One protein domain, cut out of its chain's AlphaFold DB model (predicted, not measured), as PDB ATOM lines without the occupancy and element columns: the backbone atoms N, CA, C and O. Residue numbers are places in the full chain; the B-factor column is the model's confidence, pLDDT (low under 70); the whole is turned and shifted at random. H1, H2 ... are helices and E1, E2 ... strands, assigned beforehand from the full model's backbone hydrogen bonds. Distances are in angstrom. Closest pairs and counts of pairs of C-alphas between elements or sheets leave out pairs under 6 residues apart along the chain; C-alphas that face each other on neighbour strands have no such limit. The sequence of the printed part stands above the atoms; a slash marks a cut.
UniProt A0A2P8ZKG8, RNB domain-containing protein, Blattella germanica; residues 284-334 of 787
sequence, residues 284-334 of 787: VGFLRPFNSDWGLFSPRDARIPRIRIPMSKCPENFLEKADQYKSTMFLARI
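What this domain is: This is residues 284 to 334 of the 787 residues of the protein "RNB domain-containing protein" of Blattella germanica (UniProt A0A2P8ZKG8). A small sheet of four strands is curled like part of a barrel: a meander of three strands, E1, E2 and E3, with the last strand, E4, added beside E1, so that the edge strands E3 and E4 curve towards each other without closing the ring. The long stretch after E3 loops round to the short helix H1, which only grazes the sheet near E1, and from there the backbone returns to E4. The printed part has 51 residues with four named strands and one named helix, in the order E1, E2, E3, H1, E4; the sheet's order is E3, E2, E1, E4, all antiparallel. The class is mostly strand, though under half of the printed residues, 24 of 51, are in named elements. The whole is compact, with a radius of gyration of the C-alphas of 10.2 A and spans of 30 by 21 by 14 A.

How they stand to each other: E1, residues 284 to 289, and E2, residues 294 to 299, form a hairpin across a tight link, antiparallel with 150 degrees between their directions. N 296 and O 288 are 2.7 A apart, within hydrogen-bond range. E3, residues 307 to 310, forms a hairpin with E2 across a short link, antiparallel at 148 degrees; N 295 and O 309, 2.7 A apart, are within hydrogen-bond range. These three strands make a meander, each strand the antiparallel neighbour of the one before. H1, residues 322 to 325, only grazes the sheet; its closest C-alphas to E1 are those of Arg 288 and Ala 322, 6.5 A apart. H1 is too short for an O i to N i+4 pair, and its one O i to N i+3 pair is within range. E4, residues 330 to 333, is the antiparallel neighbour of E1, with N 330 and O 285 within hydrogen-bond range at 2.9 A. The pairing of E1 is staggered: residues 284 to 285 pair with E4 and residues 285 to 289 with E2. The edge strands E3 and E4 are only just apart, their closest C-alphas 8.2 A from each other.

Where its parts are: E1 begins at C-alpha 284 (46.689, -24.601, -7.560) and is 16.8 A long. E2 is 15.8 A long, E3 9.9 A and H1 5.5 A. E4, 10.0 A long, ends at C-alpha 333 (52.958, -18.668, -9.382).

The domain as a whole: The two C-alphas farthest apart are those of Arg 303 and Glu 320, at 30.2 A. The sheet is strongly twisted. The link from E3 to H1 is long, with 11 residues, and the link from H1 to E4 is tight. The printed part has no cut. The mean pLDDT of the printed part is 84.4, and no printed residue is under 70.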
ATOM      1  N   VAL A 284      48.139 -24.796  -7.715       86.25
ATOM      2  CA  VAL A 284      46.689 -24.601  -7.560       86.25
ATOM      3  C   VAL A 284      46.327 -24.771  -6.089       86.25
ATOM      4  O   VAL A 284      46.791 -25.707  -5.427       86.25
ATOM      5  N   GLY A 285      45.511 -23.871  -5.554       89.75
ATOM      6  CA  GLY A 285      45.252 -23.790  -4.123       89.75
ATOM      7  C   GLY A 285      44.107 -22.858  -3.769       89.75
ATOM      8  O   GLY A 285      43.348 -22.418  -4.629       89.75
ATOM      9  N   PHE A 286      43.981 -22.579  -2.477       89.19
ATOM     10  CA  PHE A 286      42.935 -21.720  -1.932       89.19
ATOM     11  C   PHE A 286      43.544 -20.464  -1.332       89.19
ATOM     12  O   PHE A 286      44.567 -20.534  -0.646       89.19
ATOM     13  N   LEU A 287      42.889 -19.331  -1.549       89.44
ATOM     14  CA  LEU A 287      43.291 -18.043  -1.006       89.44
ATOM     15  C   LEU A 287      42.410 -17.691   0.196       89.44
ATOM     16  O   LEU A 287      41.190 -17.834   0.137       89.44
ATOM     17  N   ARG A 288      43.013 -17.215   1.287       89.94
ATOM     18  CA  ARG A 288      42.298 -16.665   2.453       89.94
ATOM     19  C   ARG A 288      42.950 -15.362   2.922       89.94
ATOM     20  O   ARG A 288      44.147 -15.207   2.696       89.94
ATOM     21  N   PRO A 289      42.236 -14.451   3.598       89.19
ATOM     22  CA  PRO A 289      42.869 -13.292   4.223       89.19
ATOM     23  C   PRO A 289      43.941 -13.717   5.236       89.19
ATOM     24  O   PRO A 289      43.775 -14.726   5.927       89.19
ATOM     25  N   PHE A 290      45.041 -12.965   5.309       84.62
ATOM     26  CA  PHE A 290      46.100 -13.156   6.305       84.62
ATOM     27  C   PHE A 290      46.209 -11.941   7.226       84.62
ATOM     28  O   PHE A 290      46.114 -12.093   8.439       84.62
ATOM     29  N   ASN A 291      46.340 -10.745   6.651       85.12
ATOM     30  CA  ASN A 291      46.269  -9.452   7.335       85.12
ATOM     31  C   ASN A 291      45.787  -8.364   6.347       85.12
ATOM     32  O   ASN A 291      45.318  -8.704   5.260       85.12
ATOM     33  N   SER A 292      45.856  -7.081   6.722       81.81
ATOM     34  CA  SER A 292      45.420  -5.964   5.863       81.81
ATOM     35  C   SER A 292      46.147  -5.917   4.519       81.81
ATOM     36  O   SER A 292      45.551  -5.541   3.512       81.81
ATOM     37  N   ASP A 293      47.402  -6.360   4.492       82.38
ATOM     38  CA  ASP A 293      48.302  -6.158   3.358       82.38
ATOM     39  C   ASP A 293      48.472  -7.439   2.524       82.38
ATOM     40  O   ASP A 293      48.895  -7.388   1.368       82.38
ATOM     41  N   TRP A 294      48.108  -8.602   3.085       86.31
ATOM     42  CA  TRP A 294      48.376  -9.919   2.508       86.31
ATOM     43  C   TRP A 294      47.184 -10.884   2.619       86.31
ATOM     44  O   TRP A 294      46.552 -11.042   3.664       86.31
ATOM     45  N   GLY A 295      46.925 -11.619   1.541       89.06
ATOM     46  CA  GLY A 295      46.274 -12.923   1.543       89.06
ATOM     47  C   GLY A 295      47.293 -14.056   1.712       89.06
ATOM     48  O   GLY A 295      48.470 -13.923   1.388       89.06
ATOM     49  N   LEU A 296      46.850 -15.205   2.214       89.38
ATOM     50  CA  LEU A 296      47.639 -16.430   2.307       89.38
ATOM     51  C   LEU A 296      47.064 -17.477   1.357       89.38
ATOM     52  O   LEU A 296      45.975 -18.012   1.582       89.38
ATOM     53  N   PHE A 297      47.818 -17.799   0.317       90.19
ATOM     54  CA  PHE A 297      47.531 -18.885  -0.601       90.19
ATOM     55  C   PHE A 297      48.064 -20.203  -0.036       90.19
ATOM     56  O   PHE A 297      49.227 -20.327   0.352       90.19
ATOM     57  N   SER A 298      47.197 -21.207   0.025       87.88
ATOM     58  CA  SER A 298      47.512 -22.555   0.492       87.88
ATOM     59  C   SER A 298      47.427 -23.529  -0.686       87.88
ATOM     60  O   SER A 298      46.310 -23.866  -1.095       87.88
ATOM     61  N   PRO A 299      48.571 -23.975  -1.244       86.12
ATOM     62  CA  PRO A 299      48.599 -24.977  -2.306       86.12
ATOM     63  C   PRO A 299      47.910 -26.279  -1.898       86.12
ATOM     64  O   PRO A 299      47.938 -26.671  -0.730       86.12
ATOM     65  N   ARG A 300      47.335 -26.993  -2.872       86.38
ATOM     66  CA  ARG A 300      46.847 -28.367  -2.661       86.38
ATOM     67  C   ARG A 300      47.981 -29.381  -2.544       86.38
ATOM     68  O   ARG A 300      47.827 -30.378  -1.842       86.38
ATOM     69  N   ASP A 301      49.089 -29.144  -3.241       82.38
ATOM     70  CA  ASP A 301      50.282 -29.978  -3.135       82.38
ATOM     71  C   ASP A 301      51.062 -29.606  -1.870       82.38
ATOM     72  O   ASP A 301      51.636 -28.522  -1.778       82.38
ATOM     73  N   ALA A 302      51.094 -30.519  -0.897       79.56
ATOM     74  CA  ALA A 302      51.762 -30.313   0.386       79.56
ATOM     75  C   ALA A 302      53.289 -30.140   0.273       79.56
ATOM     76  O   ALA A 302      53.926 -29.707   1.232       79.56
ATOM     77  N   ARG A 303      53.891 -30.471  -0.877       85.19
ATOM     78  CA  ARG A 303      55.329 -30.277  -1.131       85.19
ATOM     79  C   ARG A 303      55.679 -28.800  -1.350       85.19
ATOM     80  O   ARG A 303      56.822 -28.399  -1.110       85.19
ATOM     81  N   ILE A 304      54.693 -27.993  -1.745       83.62
ATOM     82  CA  ILE A 304      54.814 -26.557  -2.004       83.62
ATOM     83  C   ILE A 304      54.451 -25.784  -0.720       83.62
ATOM     84  O   ILE A 304      53.428 -26.082  -0.099       83.62
ATOM     85  N   PRO A 305      55.259 -24.801  -0.279       81.94
ATOM     86  CA  PRO A 305      54.929 -23.998   0.899       81.94
ATOM     87  C   PRO A 305      53.687 -23.127   0.665       81.94
ATOM     88  O   PRO A 305      53.311 -22.833  -0.469       81.94
ATOM     89  N   ARG A 306      53.081 -22.630   1.748       83.88
ATOM     90  CA  ARG A 306      52.083 -21.553   1.643       83.88
ATOM     91  C   ARG A 306      52.740 -20.279   1.105       83.88
ATOM     92  O   ARG A 306      53.888 -19.995   1.436       83.88
ATOM     93  N   ILE A 307      51.996 -19.511   0.317       86.12
ATOM     94  CA  ILE A 307      52.488 -18.340  -0.421       86.12
ATOM     95  C   ILE A 307      51.723 -17.109   0.081       86.12
ATOM     96  O   ILE A 307      50.498 -17.169   0.194       86.12
ATOM     97  N   ARG A 308      52.399 -16.000   0.412       82.94
ATOM     98  CA  ARG A 308      51.701 -14.733   0.707       82.94
ATOM     99  C   ARG A 308      51.421 -14.002  -0.608       82.94
ATOM    100  O   ARG A 308      52.310 -13.876  -1.441       82.94
ATOM    101  N   ILE A 309      50.189 -13.536  -0.775       83.62
ATOM    102  CA  ILE A 309      49.686 -12.822  -1.951       83.62
ATOM    103  C   ILE A 309      49.352 -11.388  -1.513       83.62
ATOM    104  O   ILE A 309      48.656 -11.251  -0.512       83.62
ATOM    105  N   PRO A 310      49.824 -10.321  -2.173       87.19
ATOM    106  CA  PRO A 310      49.515  -8.950  -1.799       87.19
ATOM    107  C   PRO A 310      48.019  -8.726  -1.931       87.19
ATOM    108  O   PRO A 310      47.402  -9.216  -2.879       87.19
ATOM    109  N   MET A 311      47.433  -7.950  -1.024       85.56
ATOM    110  CA  MET A 311      46.001  -7.670  -1.080       85.56
ATOM    111  C   MET A 311      45.596  -6.979  -2.390       85.56
ATOM    112  O   MET A 311      44.516  -7.250  -2.905       85.56
ATOM    113  N   SER A 312      46.496  -6.188  -2.988       83.81
ATOM    114  CA  SER A 312      46.326  -5.566  -4.314       83.81
ATOM    115  C   SER A 312      46.176  -6.565  -5.467       83.81
ATOM    116  O   SER A 312      45.699  -6.201  -6.538       83.81
ATOM    117  N   LYS A 313      46.588  -7.821  -5.271       83.38
ATOM    118  CA  LYS A 313      46.473  -8.913  -6.249       83.38
ATOM    119  C   LYS A 313      45.335  -9.881  -5.920       83.38
ATOM    120  O   LYS A 313      45.023 -10.764  -6.716       83.38
ATOM    121  N   CYS A 314      44.716  -9.740  -4.751       85.44
ATOM    122  CA  CYS A 314      43.515 -10.481  -4.394       85.44
ATOM    123  C   CYS A 314      42.293  -9.907  -5.146       85.44
ATOM    124  O   CYS A 314      42.324  -8.768  -5.608       85.44
ATOM    125  N   PRO A 315      41.186 -10.664  -5.276       86.38
ATOM    126  CA  PRO A 315      39.938 -10.131  -5.822       86.38
ATOM    127  C   PRO A 315      39.465  -8.847  -5.113       86.38
ATOM    128  O   PRO A 315      39.695  -8.668  -3.919       86.38
ATOM    129  N   GLU A 316      38.754  -7.962  -5.814       80.44
ATOM    130  CA  GLU A 316      38.197  -6.755  -5.190       80.44
ATOM    131  C   GLU A 316      37.312  -7.096  -3.984       80.44
ATOM    132  O   GLU A 316      36.501  -8.029  -4.018       80.44
ATOM    133  N   ASN A 317      37.463  -6.318  -2.908       80.94
ATOM    134  CA  ASN A 317      36.789  -6.532  -1.627       80.94
ATOM    135  C   ASN A 317      37.050  -7.925  -1.013       80.94
ATOM    136  O   ASN A 317      36.217  -8.438  -0.266       80.94
ATOM    137  N   PHE A 318      38.192  -8.563  -1.311       85.00
ATOM    138  CA  PHE A 318      38.527  -9.900  -0.806       85.00
ATOM    139  C   PHE A 318      38.519  -9.996   0.725       85.00
ATOM    140  O   PHE A 318      38.045 -10.995   1.260       85.00
ATOM    141  N   LEU A 319      38.982  -8.957   1.429       81.81
ATOM    142  CA  LEU A 319      38.931  -8.879   2.895       81.81
ATOM    143  C   LEU A 319      37.493  -8.966   3.430       81.81
ATOM    144  O   LEU A 319      37.234  -9.702   4.378       81.81
ATOM    145  N   GLU A 320      36.557  -8.263   2.796       83.25
ATOM    146  CA  GLU A 320      35.156  -8.179   3.225       83.25
ATOM    147  C   GLU A 320      34.316  -9.374   2.752       83.25
ATOM    148  O   GLU A 320      33.347  -9.763   3.402       83.25
ATOM    149  N   LYS A 321      34.684  -9.977   1.614       83.69
ATOM    150  CA  LYS A 321      33.930 -11.048   0.939       83.69
ATOM    151  C   LYS A 321      34.676 -12.382   0.896       83.69
ATOM    152  O   LYS A 321      34.385 -13.222   0.046       83.69
ATOM    153  N   ALA A 322      35.612 -12.610   1.817       81.00
ATOM    154  CA  ALA A 322      36.468 -13.798   1.845       81.00
ATOM    155  C   ALA A 322      35.691 -15.127   1.765       81.00
ATOM    156  O   ALA A 322      36.122 -16.064   1.092       81.00
ATOM    157  N   ASP A 323      34.515 -15.196   2.399       79.62
ATOM    158  CA  ASP A 323      33.666 -16.393   2.403       79.62
ATOM    159  C   ASP A 323      33.155 -16.789   1.008       79.62
ATOM    160  O   ASP A 323      32.954 -17.977   0.753       79.62
ATOM    161  N   GLN A 324      33.010 -15.838   0.076       84.62
ATOM    162  CA  GLN A 324      32.584 -16.114  -1.304       84.62
ATOM    163  C   GLN A 324      33.657 -16.874  -2.095       84.62
ATOM    164  O   GLN A 324      33.343 -17.657  -2.988       84.62
ATOM    165  N   TYR A 325      34.926 -16.696  -1.725       81.56
ATOM    166  CA  TYR A 325      36.068 -17.306  -2.401       81.56
ATOM    167  C   TYR A 325      36.554 -18.591  -1.724       81.56
ATOM    168  O   TYR A 325      37.470 -19.242  -2.223       81.56
ATOM    169  N   LYS A 326      35.921 -19.013  -0.621       80.62
ATOM    170  CA  LYS A 326      36.342 -20.168   0.190       80.62
ATOM    171  C   LYS A 326      36.399 -21.488  -0.588       80.62
ATOM    172  O   LYS A 326      37.213 -22.348  -0.264       80.62
ATOM    173  N   SER A 327      35.544 -21.649  -1.598       77.81
ATOM    174  CA  SER A 327      35.527 -22.807  -2.506       77.81
ATOM    175  C   SER A 327      36.149 -22.526  -3.877       77.81
ATOM    176  O   SER A 327      36.136 -23.405  -4.736       77.81
ATOM    177  N   THR A 328      36.675 -21.321  -4.104       82.19
ATOM    178  CA  THR A 328      37.292 -20.939  -5.379       82.19
ATOM    179  C   THR A 328      38.744 -21.404  -5.393       82.19
ATOM    180  O   THR A 328      39.510 -21.102  -4.477       82.19
ATOM    181  N   MET A 329      39.122 -22.162  -6.423       84.19
ATOM    182  CA  MET A 329      40.519 -22.523  -6.652       84.19
ATOM    183  C   MET A 329      41.211 -21.401  -7.413       84.19
ATOM    184  O   MET A 329      40.709 -20.927  -8.426       84.19
ATOM    185  N   PHE A 330      42.385 -21.025  -6.930       84.75
ATOM    186  CA  PHE A 330      43.242 -20.032  -7.550       84.75
ATOM    187  C   PHE A 330      44.498 -20.715  -8.085       84.75
ATOM    188  O   PHE A 330      44.991 -21.689  -7.503       84.75
ATOM    189  N   LEU A 331      45.017 -20.182  -9.183       85.94
ATOM    190  CA  LEU A 331      46.355 -20.473  -9.670       85.94
ATOM    191  C   LEU A 331      47.297 -19.412  -9.093       85.94
ATOM    192  O   LEU A 331      47.029 -18.221  -9.230       85.94
ATOM    193  N   ALA A 332      48.378 -19.827  -8.440       81.88
ATOM    194  CA  ALA A 332      49.421 -18.926  -7.965       81.88
ATOM    195  C   ALA A 332      50.776 -19.387  -8.492       81.88
ATOM    196  O   ALA A 332      51.114 -20.570  -8.419       81.88
ATOM    197  N   ARG A 333      51.566 -18.445  -9.002       82.81
ATOM    198  CA  ARG A 333      52.958 -18.668  -9.382       82.81
ATOM    199  C   ARG A 333      53.867 -18.085  -8.305       82.81
ATOM    200  O   ARG A 333      53.641 -16.982  -7.823       82.81
ATOM    201  N   ILE A 334      54.875 -18.848  -7.908       78.31
ATOM    202  CA  ILE A 334      55.974 -18.417  -7.051       78.31
ATOM    203  C   ILE A 334      56.909 -17.606  -7.949       78.31
ATOM    204  O   ILE A 334      57.797 -18.169  -8.593       78.31
TER     205      ILE A 334